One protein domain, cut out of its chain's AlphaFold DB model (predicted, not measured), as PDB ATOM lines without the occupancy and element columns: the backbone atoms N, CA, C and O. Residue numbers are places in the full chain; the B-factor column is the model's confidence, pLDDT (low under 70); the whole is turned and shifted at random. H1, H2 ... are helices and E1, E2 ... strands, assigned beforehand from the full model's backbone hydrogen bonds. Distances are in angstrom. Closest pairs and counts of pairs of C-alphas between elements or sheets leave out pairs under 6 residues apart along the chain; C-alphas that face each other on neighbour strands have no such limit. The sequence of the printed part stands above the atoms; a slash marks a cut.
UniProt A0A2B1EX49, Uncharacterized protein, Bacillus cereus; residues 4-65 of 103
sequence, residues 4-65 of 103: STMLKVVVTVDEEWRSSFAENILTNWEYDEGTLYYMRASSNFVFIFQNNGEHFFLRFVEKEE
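Overview. This is residues 4 to 65 of the 103 residues of an uncharacterized protein of Bacillus cereus (UniProt A0A2B1EX49). A three-stranded sheet forms a wall, with short helix H2 across one face and short helix H1 grazing it near one end; the opposite face is bare. The 62 printed residues run H1, H2, E1, E2, E3, mixed in class. The antiparallel sheet E1 - E2 - E3 is a meander, each strand the neighbour of the one before. The whole is compact, radius of gyration of the C-alphas 11.3 A, spanning 35 by 25 by 17 A.

Along the chain. H1, residues 4 to 10, begins at C-alpha (31.122, 39.093, -10.404) and measures 10.1 A. H2 is residues 20 to 26, 9.6 A; E1 37 to 41, 12.2 A; E2 45 to 51, 19.2 A; E3 54 to 60, 19.8 A, ending at C-alpha (45.848, 33.892, -12.547).

Arrangement. In hairpin E1 and E2, N 37 and O 48 are 2.8 A apart; in hairpin E2 and E3, N 47 and O 58, 2.9 A, both within hydrogen-bond range. H2, height 9.2 A over the sheet, runs across the strands, 63 degrees to E2 on the local plane; its closest C-alphas to E3 are Leu 26 and Leu 58, 7.1 A. H1 only grazes the sheet. Every O i to N i+4 pair is within range in H2, 2 of 3 in H1.

Size, cuts and confidence. The printed part has no cut, no long link and no residue under pLDDT 70.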
ATOM      1  N   SER A   4      30.833  38.840 -11.819       88.81
ATOM      2  CA  SER A   4      31.122  39.093 -10.404       88.81
ATOM      3  C   SER A   4      32.572  38.778 -10.035       88.81
ATOM      4  O   SER A   4      33.172  39.521  -9.271       88.81
ATOM      5  N   THR A   5      33.145  37.706 -10.590       89.44
ATOM      6  CA  THR A   5      34.546  37.333 -10.366       89.44
ATOM      7  C   THR A   5      35.482  38.319 -11.045       89.44
ATOM      8  O   THR A   5      36.427  38.777 -10.414       89.44
ATOM      9  N   MET A   6      35.197  38.705 -12.295       90.19
ATOM     10  CA  MET A   6      36.012  39.702 -13.000       90.19
ATOM     11  C   MET A   6      36.098  41.011 -12.210       90.19
ATOM     12  O   MET A   6      37.186  41.556 -12.034       90.19
ATOM     13  N   LEU A   7      34.959  41.476 -11.688       91.56
ATOM     14  CA  LEU A   7      34.886  42.703 -10.902       91.56
ATOM     15  C   LEU A   7      35.764  42.652  -9.648       91.56
ATOM     16  O   LEU A   7      36.379  43.665  -9.352       91.56
ATOM     17  N   LYS A   8      35.907  41.503  -8.963       91.19
ATOM     18  CA  LYS A   8      36.753  41.385  -7.753       91.19
ATOM     19  C   LYS A   8      38.193  41.850  -7.972       91.19
ATOM     20  O   LYS A   8      38.785  42.404  -7.056       91.19
ATOM     21  N   VAL A   9      38.746  41.617  -9.163       92.31
ATOM     22  CA  VAL A   9      40.127  42.001  -9.496       92.31
ATOM     23  C   VAL A   9      40.160  43.333 -10.229       92.31
ATOM     24  O   VAL A   9      41.008  44.163  -9.929       92.31
ATOM     25  N   VAL A  10      39.236  43.580 -11.163       93.38
ATOM     26  CA  VAL A  10      39.236  44.824 -11.953       93.38
ATOM     27  C   VAL A  10      39.053  46.060 -11.070       93.38
ATOM     28  O   VAL A  10      39.675  47.076 -11.338       93.38
ATOM     29  N   VAL A  11      38.292  45.975  -9.972       95.81
ATOM     30  CA  VAL A  11      38.157  47.093  -9.013       95.81
ATOM     31  C   VAL A  11      39.443  47.408  -8.244       95.81
ATOM     32  O   VAL A  11      39.512  48.432  -7.575       95.81
ATOM     33  N   THR A  12      40.448  46.529  -8.303       95.81
ATOM     34  CA  THR A  12      41.777  46.769  -7.716       95.81
ATOM     35  C   THR A  12      42.733  47.462  -8.685       95.81
ATOM     36  O   THR A  12      43.867  47.737  -8.302       95.81
ATOM     37  N   VAL A  13      42.308  47.681  -9.936       96.94
ATOM     38  CA  VAL A  13      43.102  48.351 -10.966       96.94
ATOM     39  C   VAL A  13      42.860  49.857 -10.882       96.94
ATOM     40  O   VAL A  13      41.709  50.291 -10.893       96.94
ATOM     41  N   ASP A  14      43.931  50.637 -10.780       96.38
ATOM     42  CA  ASP A  14      43.878  52.100 -10.722       96.38
ATOM     43  C   ASP A  14      43.854  52.763 -12.116       96.38
ATOM     44  O   ASP A  14      43.847  52.100 -13.157       96.38
ATOM     45  N   GLU A  15      43.817  54.098 -12.139       95.62
ATOM     46  CA  GLU A  15      43.788  54.902 -13.371       95.62
ATOM     47  C   GLU A  15      45.072  54.774 -14.212       95.62
ATOM     48  O   GLU A  15      45.055  55.057 -15.411       95.62
ATOM     49  N   GLU A  16      46.171  54.308 -13.609       96.25
ATOM     50  CA  GLU A  16      47.453  54.044 -14.268       96.25
ATOM     51  C   GLU A  16      47.581  52.583 -14.737       96.25
ATOM     52  O   GLU A  16      48.649  52.159 -15.184       96.25
ATOM     53  N   TRP A  17      46.488  51.812 -14.676       96.94
ATOM     54  CA  TRP A  17      46.425  50.389 -15.016       96.94
ATOM     55  C   TRP A  17      47.266  49.490 -14.104       96.94
ATOM     56  O   TRP A  17      47.643  48.387 -14.506       96.94
ATOM     57  N   ARG A  18      47.545  49.909 -12.871       96.75
ATOM     58  CA  ARG A  18      48.318  49.136 -11.887       96.75
ATOM     59  C   ARG A  18      47.389  48.492 -10.867       96.75
ATOM     60  O   ARG A  18      46.253  48.913 -10.698       96.75
ATOM     61  N   SER A  19      47.854  47.450 -10.178       97.25
ATOM     62  CA  SER A  19      47.087  46.793  -9.111       97.25
ATOM     63  C   SER A  19      48.020  46.279  -8.024       97.25
ATOM     64  O   SER A  19      48.799  45.357  -8.260       97.25
ATOM     65  N   SER A  20      47.897  46.824  -6.811       95.31
ATOM     66  CA  SER A  20      48.653  46.350  -5.642       95.31
ATOM     67  C   SER A  20      48.327  44.897  -5.286       95.31
ATOM     68  O   SER A  20      49.181  44.161  -4.798       95.31
ATOM     69  N   PHE A  21      47.103  44.454  -5.580       95.88
ATOM     70  CA  PHE A  21      46.704  43.060  -5.430       95.88
ATOM     71  C   PHE A  21      47.484  42.145  -6.382       95.88
ATOM     72  O   PHE A  21      48.034  41.136  -5.945       95.88
ATOM     73  N   ALA A  22      47.565  42.499  -7.668       96.69
ATOM     74  CA  ALA A  22      48.333  41.719  -8.634       96.69
ATOM     75  C   ALA A  22      49.844  41.770  -8.343       96.69
ATOM     76  O   ALA A  22      50.522  40.757  -8.504       96.69
ATOM     77  N   GLU A  23      50.351  42.904  -7.847       96.25
ATOM     78  CA  GLU A  23      51.747  43.055  -7.414       96.25
ATOM     79  C   GLU A  23      52.090  42.075  -6.285       96.25
ATOM     80  O   GLU A  23      53.110  41.393  -6.338       96.25
ATOM     81  N   ASN A  24      51.196  41.923  -5.300       95.75
ATOM     82  CA  ASN A  24      51.378  40.961  -4.214       95.75
ATOM     83  C   ASN A  24      51.496  39.521  -4.735       95.75
ATOM     84  O   ASN A  24      52.337  38.768  -4.250       95.75
ATOM     85  N   ILE A  25      50.712  39.143  -5.748       95.69
ATOM     86  CA  ILE A  25      50.823  37.821  -6.387       95.69
ATOM     87  C   ILE A  25      52.172  37.687  -7.110       95.69
ATOM     88  O   ILE A  25      52.820  36.639  -7.011       95.69
ATOM     89  N   LEU A  26      52.607  38.743  -7.808       96.62
ATOM     90  CA  LEU A  26      53.856  38.772  -8.572       96.62
ATOM     91  C   LEU A  26      55.098  38.550  -7.698       96.62
ATOM     92  O   LEU A  26      56.082  38.008  -8.194       96.62
ATOM     93  N   THR A  27      55.043  38.867  -6.398       95.75
ATOM     94  CA  THR A  27      56.167  38.665  -5.456       95.75
ATOM     95  C   THR A  27      56.716  37.235  -5.410       95.75
ATOM     96  O   THR A  27      57.861  37.023  -5.005       95.75
ATOM     97  N   ASN A  28      55.944  36.251  -5.877       95.75
ATOM     98  CA  ASN A  28      56.382  34.865  -6.029       95.75
ATOM     99  C   ASN A  28      57.406  34.649  -7.164       95.75
ATOM    100  O   ASN A  28      57.996  33.571  -7.233       95.75
ATOM    101  N   TRP A  29      57.648  35.632  -8.037       96.69
ATOM    102  CA  TRP A  29      58.628  35.597  -9.133       96.69
ATOM    103  C   TRP A  29      59.609  36.774  -9.040       96.69
ATOM    104  O   TRP A  29      59.390  37.722  -8.288       96.69
ATOM    105  N   GLU A  30      60.733  36.696  -9.756       95.81
ATOM    106  CA  GLU A  30      61.611  37.856  -9.966       95.81
ATOM    107  C   GLU A  30      61.010  38.765 -11.044       95.81
ATOM    108  O   GLU A  30      60.510  38.275 -12.062       95.81
ATOM    109  N   TYR A  31      61.042  40.073 -10.808       97.44
ATOM    110  CA  TYR A  31      60.491  41.081 -11.707       97.44
ATOM    111  C   TYR A  31      61.166  42.435 -11.488       97.44
ATOM    112  O   TYR A  31      61.697  42.720 -10.414       97.44
ATOM    113  N   ASP A  32      61.103  43.277 -12.512       97.44
ATOM    114  CA  ASP A  32      61.541  44.661 -12.462       97.44
ATOM    115  C   ASP A  32      60.437  45.482 -11.776       97.44
ATOM    116  O   ASP A  32      59.306  45.567 -12.273       97.44
ATOM    117  N   GLU A  33      60.743  46.069 -10.617       95.12
ATOM    118  CA  GLU A  33      59.773  46.846  -9.842       95.12
ATOM    119  C   GLU A  33      59.121  47.939 -10.692       95.12
ATOM    120  O   GLU A  33      59.759  48.629 -11.489       95.12
ATOM    121  N   GLY A  34      57.816  48.121 -10.513       95.25
ATOM    122  CA  GLY A  34      57.104  49.183 -11.201       95.25
ATOM    123  C   GLY A  34      56.694  48.849 -12.643       95.25
ATOM    124  O   GLY A  34      56.101  49.708 -13.302       95.25
ATOM    125  N   THR A  35      56.927  47.624 -13.123       97.19
ATOM    126  CA  THR A  35      56.635  47.233 -14.514       97.19
ATOM    127  C   THR A  35      55.342  46.439 -14.713       97.19
ATOM    128  O   THR A  35      55.013  46.133 -15.856       97.19
ATOM    129  N   LEU A  36      54.588  46.125 -13.652       98.25
ATOM    130  CA  LEU A  36      53.330  45.381 -13.751       98.25
ATOM    131  C   LEU A  36      52.152  46.274 -14.183       98.25
ATOM    132  O   LEU A  36      51.805  47.234 -13.494       98.25
ATOM    133  N   TYR A  37      51.487  45.899 -15.278       98.19
ATOM    134  CA  TYR A  37      50.304  46.585 -15.809       98.19
ATOM    135  C   TYR A  37      49.184  45.607 -16.163       98.19
ATOM    136  O   TYR A  37      49.409  44.511 -16.684       98.19
ATOM    137  N   TYR A  38      47.948  46.020 -15.904       97.88
ATOM    138  CA  TYR A  38      46.742  45.304 -16.288       97.88
ATOM    139  C   TYR A  38      46.623  45.231 -17.811       97.88
ATOM    140  O   TYR A  38      46.732  46.241 -18.503       97.88
ATOM    141  N   MET A  39      46.346  44.035 -18.336       96.56
ATOM    142  CA  MET A  39      46.125  43.837 -19.769       96.56
ATOM    143  C   MET A  39      44.678  43.449 -20.074       96.56
ATOM    144  O   MET A  39      44.054  44.031 -20.959       96.56
ATOM    145  N   ARG A  40      44.134  42.432 -19.390       95.25
ATOM    146  CA  ARG A  40      42.741  41.995 -19.593       95.25
ATOM    147  C   ARG A  40      42.208  41.111 -18.470       95.25
ATOM    148  O   ARG A  40      42.954  40.386 -17.816       95.25
ATOM    149  N   ALA A  41      40.882  41.057 -18.367       92.81
ATOM    150  CA  ALA A  41      40.136  40.066 -17.595       92.81
ATOM    151  C   ALA A  41      39.099  39.380 -18.495       92.81
ATOM    152  O   ALA A  41      38.347  40.034 -19.213       92.81
ATOM    153  N   SER A  42      39.088  38.046 -18.508       88.19
ATOM    154  CA  SER A  42      38.110  37.241 -19.254       88.19
ATOM    155  C   SER A  42      38.055  35.829 -18.665       88.19
ATOM    156  O   SER A  42      37.641  35.675 -17.528       88.19
ATOM    157  N   SER A  43      38.504  34.786 -19.368       86.50
ATOM    158  CA  SER A  43      38.672  33.448 -18.782       86.50
ATOM    159  C   SER A  43      39.784  33.383 -17.728       86.50
ATOM    160  O   SER A  43      39.788  32.477 -16.905       86.50
ATOM    161  N   ASN A  44      40.714  34.339 -17.754       92.56
ATOM    162  CA  ASN A  44      41.784  34.527 -16.779       92.56
ATOM    163  C   ASN A  44      42.005  36.034 -16.583       92.56
ATOM    164  O   ASN A  44      41.644  36.831 -17.461       92.56
ATOM    165  N   PHE A  45      42.632  36.401 -15.472       96.00
ATOM    166  CA  PHE A  45      43.251  37.707 -15.293       96.00
ATOM    167  C   PHE A  45      44.650  37.658 -15.882       96.00
ATOM    168  O   PHE A  45      45.385  36.701 -15.634       96.00
ATOM    169  N   VAL A  46      44.993  38.656 -16.693       97.38
ATOM    170  CA  VAL A  46      46.313  38.747 -17.307       97.38
ATOM    171  C   VAL A  46      46.872  40.144 -17.116       97.38
ATOM    172  O   VAL A  46      46.241  41.136 -17.493       97.38
ATOM    173  N   PHE A  47      48.071  40.179 -16.557       98.12
ATOM    174  CA  PHE A  47      48.909  41.356 -16.413       98.12
ATOM    175  C   PHE A  47      50.216  41.126 -17.175       98.12
ATOM    176  O   PHE A  47      50.618  39.980 -17.401       98.12
ATOM    177  N   ILE A  48      50.865  42.208 -17.583       98.06
ATOM    178  CA  ILE A  48      52.180  42.200 -18.226       98.06
ATOM    179  C   ILE A  48      53.197  42.839 -17.294       98.06
ATOM    180  O   ILE A  48      52.864  43.807 -16.620       98.06
ATOM    181  N   PHE A  49      54.412  42.308 -17.255       98.19
ATOM    182  CA  PHE A  49      55.521  42.881 -16.492       98.19
ATOM    183  C   PHE A  49      56.852  42.623 -17.193       98.19
ATOM    184  O   PHE A  49      56.880  41.957 -18.233       98.19
ATOM    185  N   GLN A  50      57.938  43.171 -16.653       98.19
ATOM    186  CA  GLN A  50      59.289  42.905 -17.132       98.19
ATOM    187  C   GLN A  50      60.141  42.216 -16.070       98.19
ATOM    188  O   GLN A  50      59.928  42.396 -14.875       98.19
ATOM    189  N   ASN A  51      61.102  41.412 -16.511       96.81
ATOM    190  CA  ASN A  51      62.177  40.884 -15.677       96.81
ATOM    191  C   ASN A  51      63.460  40.905 -16.509       96.81
ATOM    192  O   ASN A  51      63.501  40.295 -17.580       96.81
ATOM    193  N   ASN A  52      64.487  41.618 -16.043       95.69
ATOM    194  CA  ASN A  52      65.707  41.886 -16.810       95.69
ATOM    195  C   ASN A  52      65.418  42.510 -18.193       95.69
ATOM    196  O   ASN A  52      66.095  42.203 -19.176       95.69
ATOM    197  N   GLY A  53      64.395  43.369 -18.284       94.94
ATOM    198  CA  GLY A  53      63.983  44.030 -19.527       94.94
ATOM    199  C   GLY A  53      63.239  43.149 -20.542       94.94
ATOM    200  O   GLY A  53      62.809  43.658 -21.579       94.94
ATOM    201  N   GLU A  54      63.042  41.857 -20.267       96.56
ATOM    202  CA  GLU A  54      62.205  40.972 -21.084       96.56
ATOM    203  C   GLU A  54      60.754  40.979 -20.597       96.56
ATOM    204  O   GLU A  54      60.498  41.083 -19.402       96.56
ATOM    205  N   HIS A  55      59.791  40.860 -21.514       96.31
ATOM    206  CA  HIS A  55      58.366  40.898 -21.185       96.31
ATOM    207  C   HIS A  55      57.812  39.529 -20.784       96.31
ATOM    208  O   HIS A  55      57.959  38.545 -21.509       96.31
ATOM    209  N   PHE A  56      57.058  39.511 -19.688       97.88
ATOM    210  CA  PHE A  56      56.380  38.335 -19.156       97.88
ATOM    211  C   PHE A  56      54.895  38.606 -18.922       97.88
ATOM    212  O   PHE A  56      54.442  39.748 -18.821       97.88
ATOM    213  N   PHE A  57      54.128  37.520 -18.817       97.50
ATOM    214  CA  PHE A  57      52.709  37.561 -18.489       97.50
ATOM    215  C   PHE A  57      52.478  36.932 -17.120       97.50
ATOM    216  O   PHE A  57      52.794  35.761 -16.913       97.50
ATOM    217  N   LEU A  58      51.851  37.680 -16.215       97.06
ATOM    218  CA  LEU A  58      51.279  37.127 -14.995       97.06
ATOM    219  C   LEU A  58      49.834  36.723 -15.286       97.06
ATOM    220  O   LEU A  58      49.002  37.562 -15.641       97.06
ATOM    221  N   ARG A  59      49.529  35.432 -15.139       96.44
ATOM    222  CA  ARG A  59      48.194  34.882 -15.385       96.44
ATOM    223  C   ARG A  59      47.686  34.143 -14.158       96.44
ATOM    224  O   ARG A  59      48.302  33.180 -13.722       96.44
ATOM    225  N   PHE A  60      46.521  34.548 -13.667       95.25
ATOM    226  CA  PHE A  60      45.848  33.892 -12.547       95.25
ATOM    227  C   PHE A  60      44.334  33.843 -12.762       95.25
ATOM    228  O   PHE A  60      43.769  34.501 -13.643       95.25
ATOM    229  N   VAL A  61      43.667  32.997 -11.986       93.75
ATOM    230  CA  VAL A  61      42.236  32.715 -12.097       93.75
ATOM    231  C   VAL A  61      41.704  32.321 -10.723       93.75
ATOM    232  O   VAL A  61      42.443  31.782  -9.905       93.75
ATOM    233  N   GLU A  62      40.431  32.609 -10.462       90.50
ATOM    234  CA  GLU A  62      39.772  32.178  -9.229       90.50
ATOM    235  C   GLU A  62      39.673  30.640  -9.199       90.50
ATOM    236  O   GLU A  62      39.384  30.010 -10.221       90.50
ATOM    237  N   LYS A  63      39.922  30.030  -8.036       88.38
ATOM    238  CA  LYS A  63      40.028  28.571  -7.867       88.38
ATOM    239  C   LYS A  63      38.777  27.823  -8.335       88.38
ATOM    240  O   LYS A  63      38.870  26.748  -8.918       88.38
ATOM    241  N   GLU A  64      37.603  28.402  -8.114       87.06
ATOM    242  CA  GLU A  64      36.314  27.826  -8.500       87.06
ATOM    243  C   GLU A  64      36.083  27.834 -10.021       87.06
ATOM    244  O   GLU A  64      35.213  27.119 -10.515       87.06
ATOM    245  N   GLU A  65      36.840  28.634 -10.776       88.31
ATOM    246  CA  GLU A  65      36.692  28.774 -12.228       88.31
ATOM    247  C   GLU A  65      37.603  27.816 -13.007       88.31
ATOM    248  O   GLU A  65      37.297  27.478 -14.154       88.31
TER     249      GLU A  65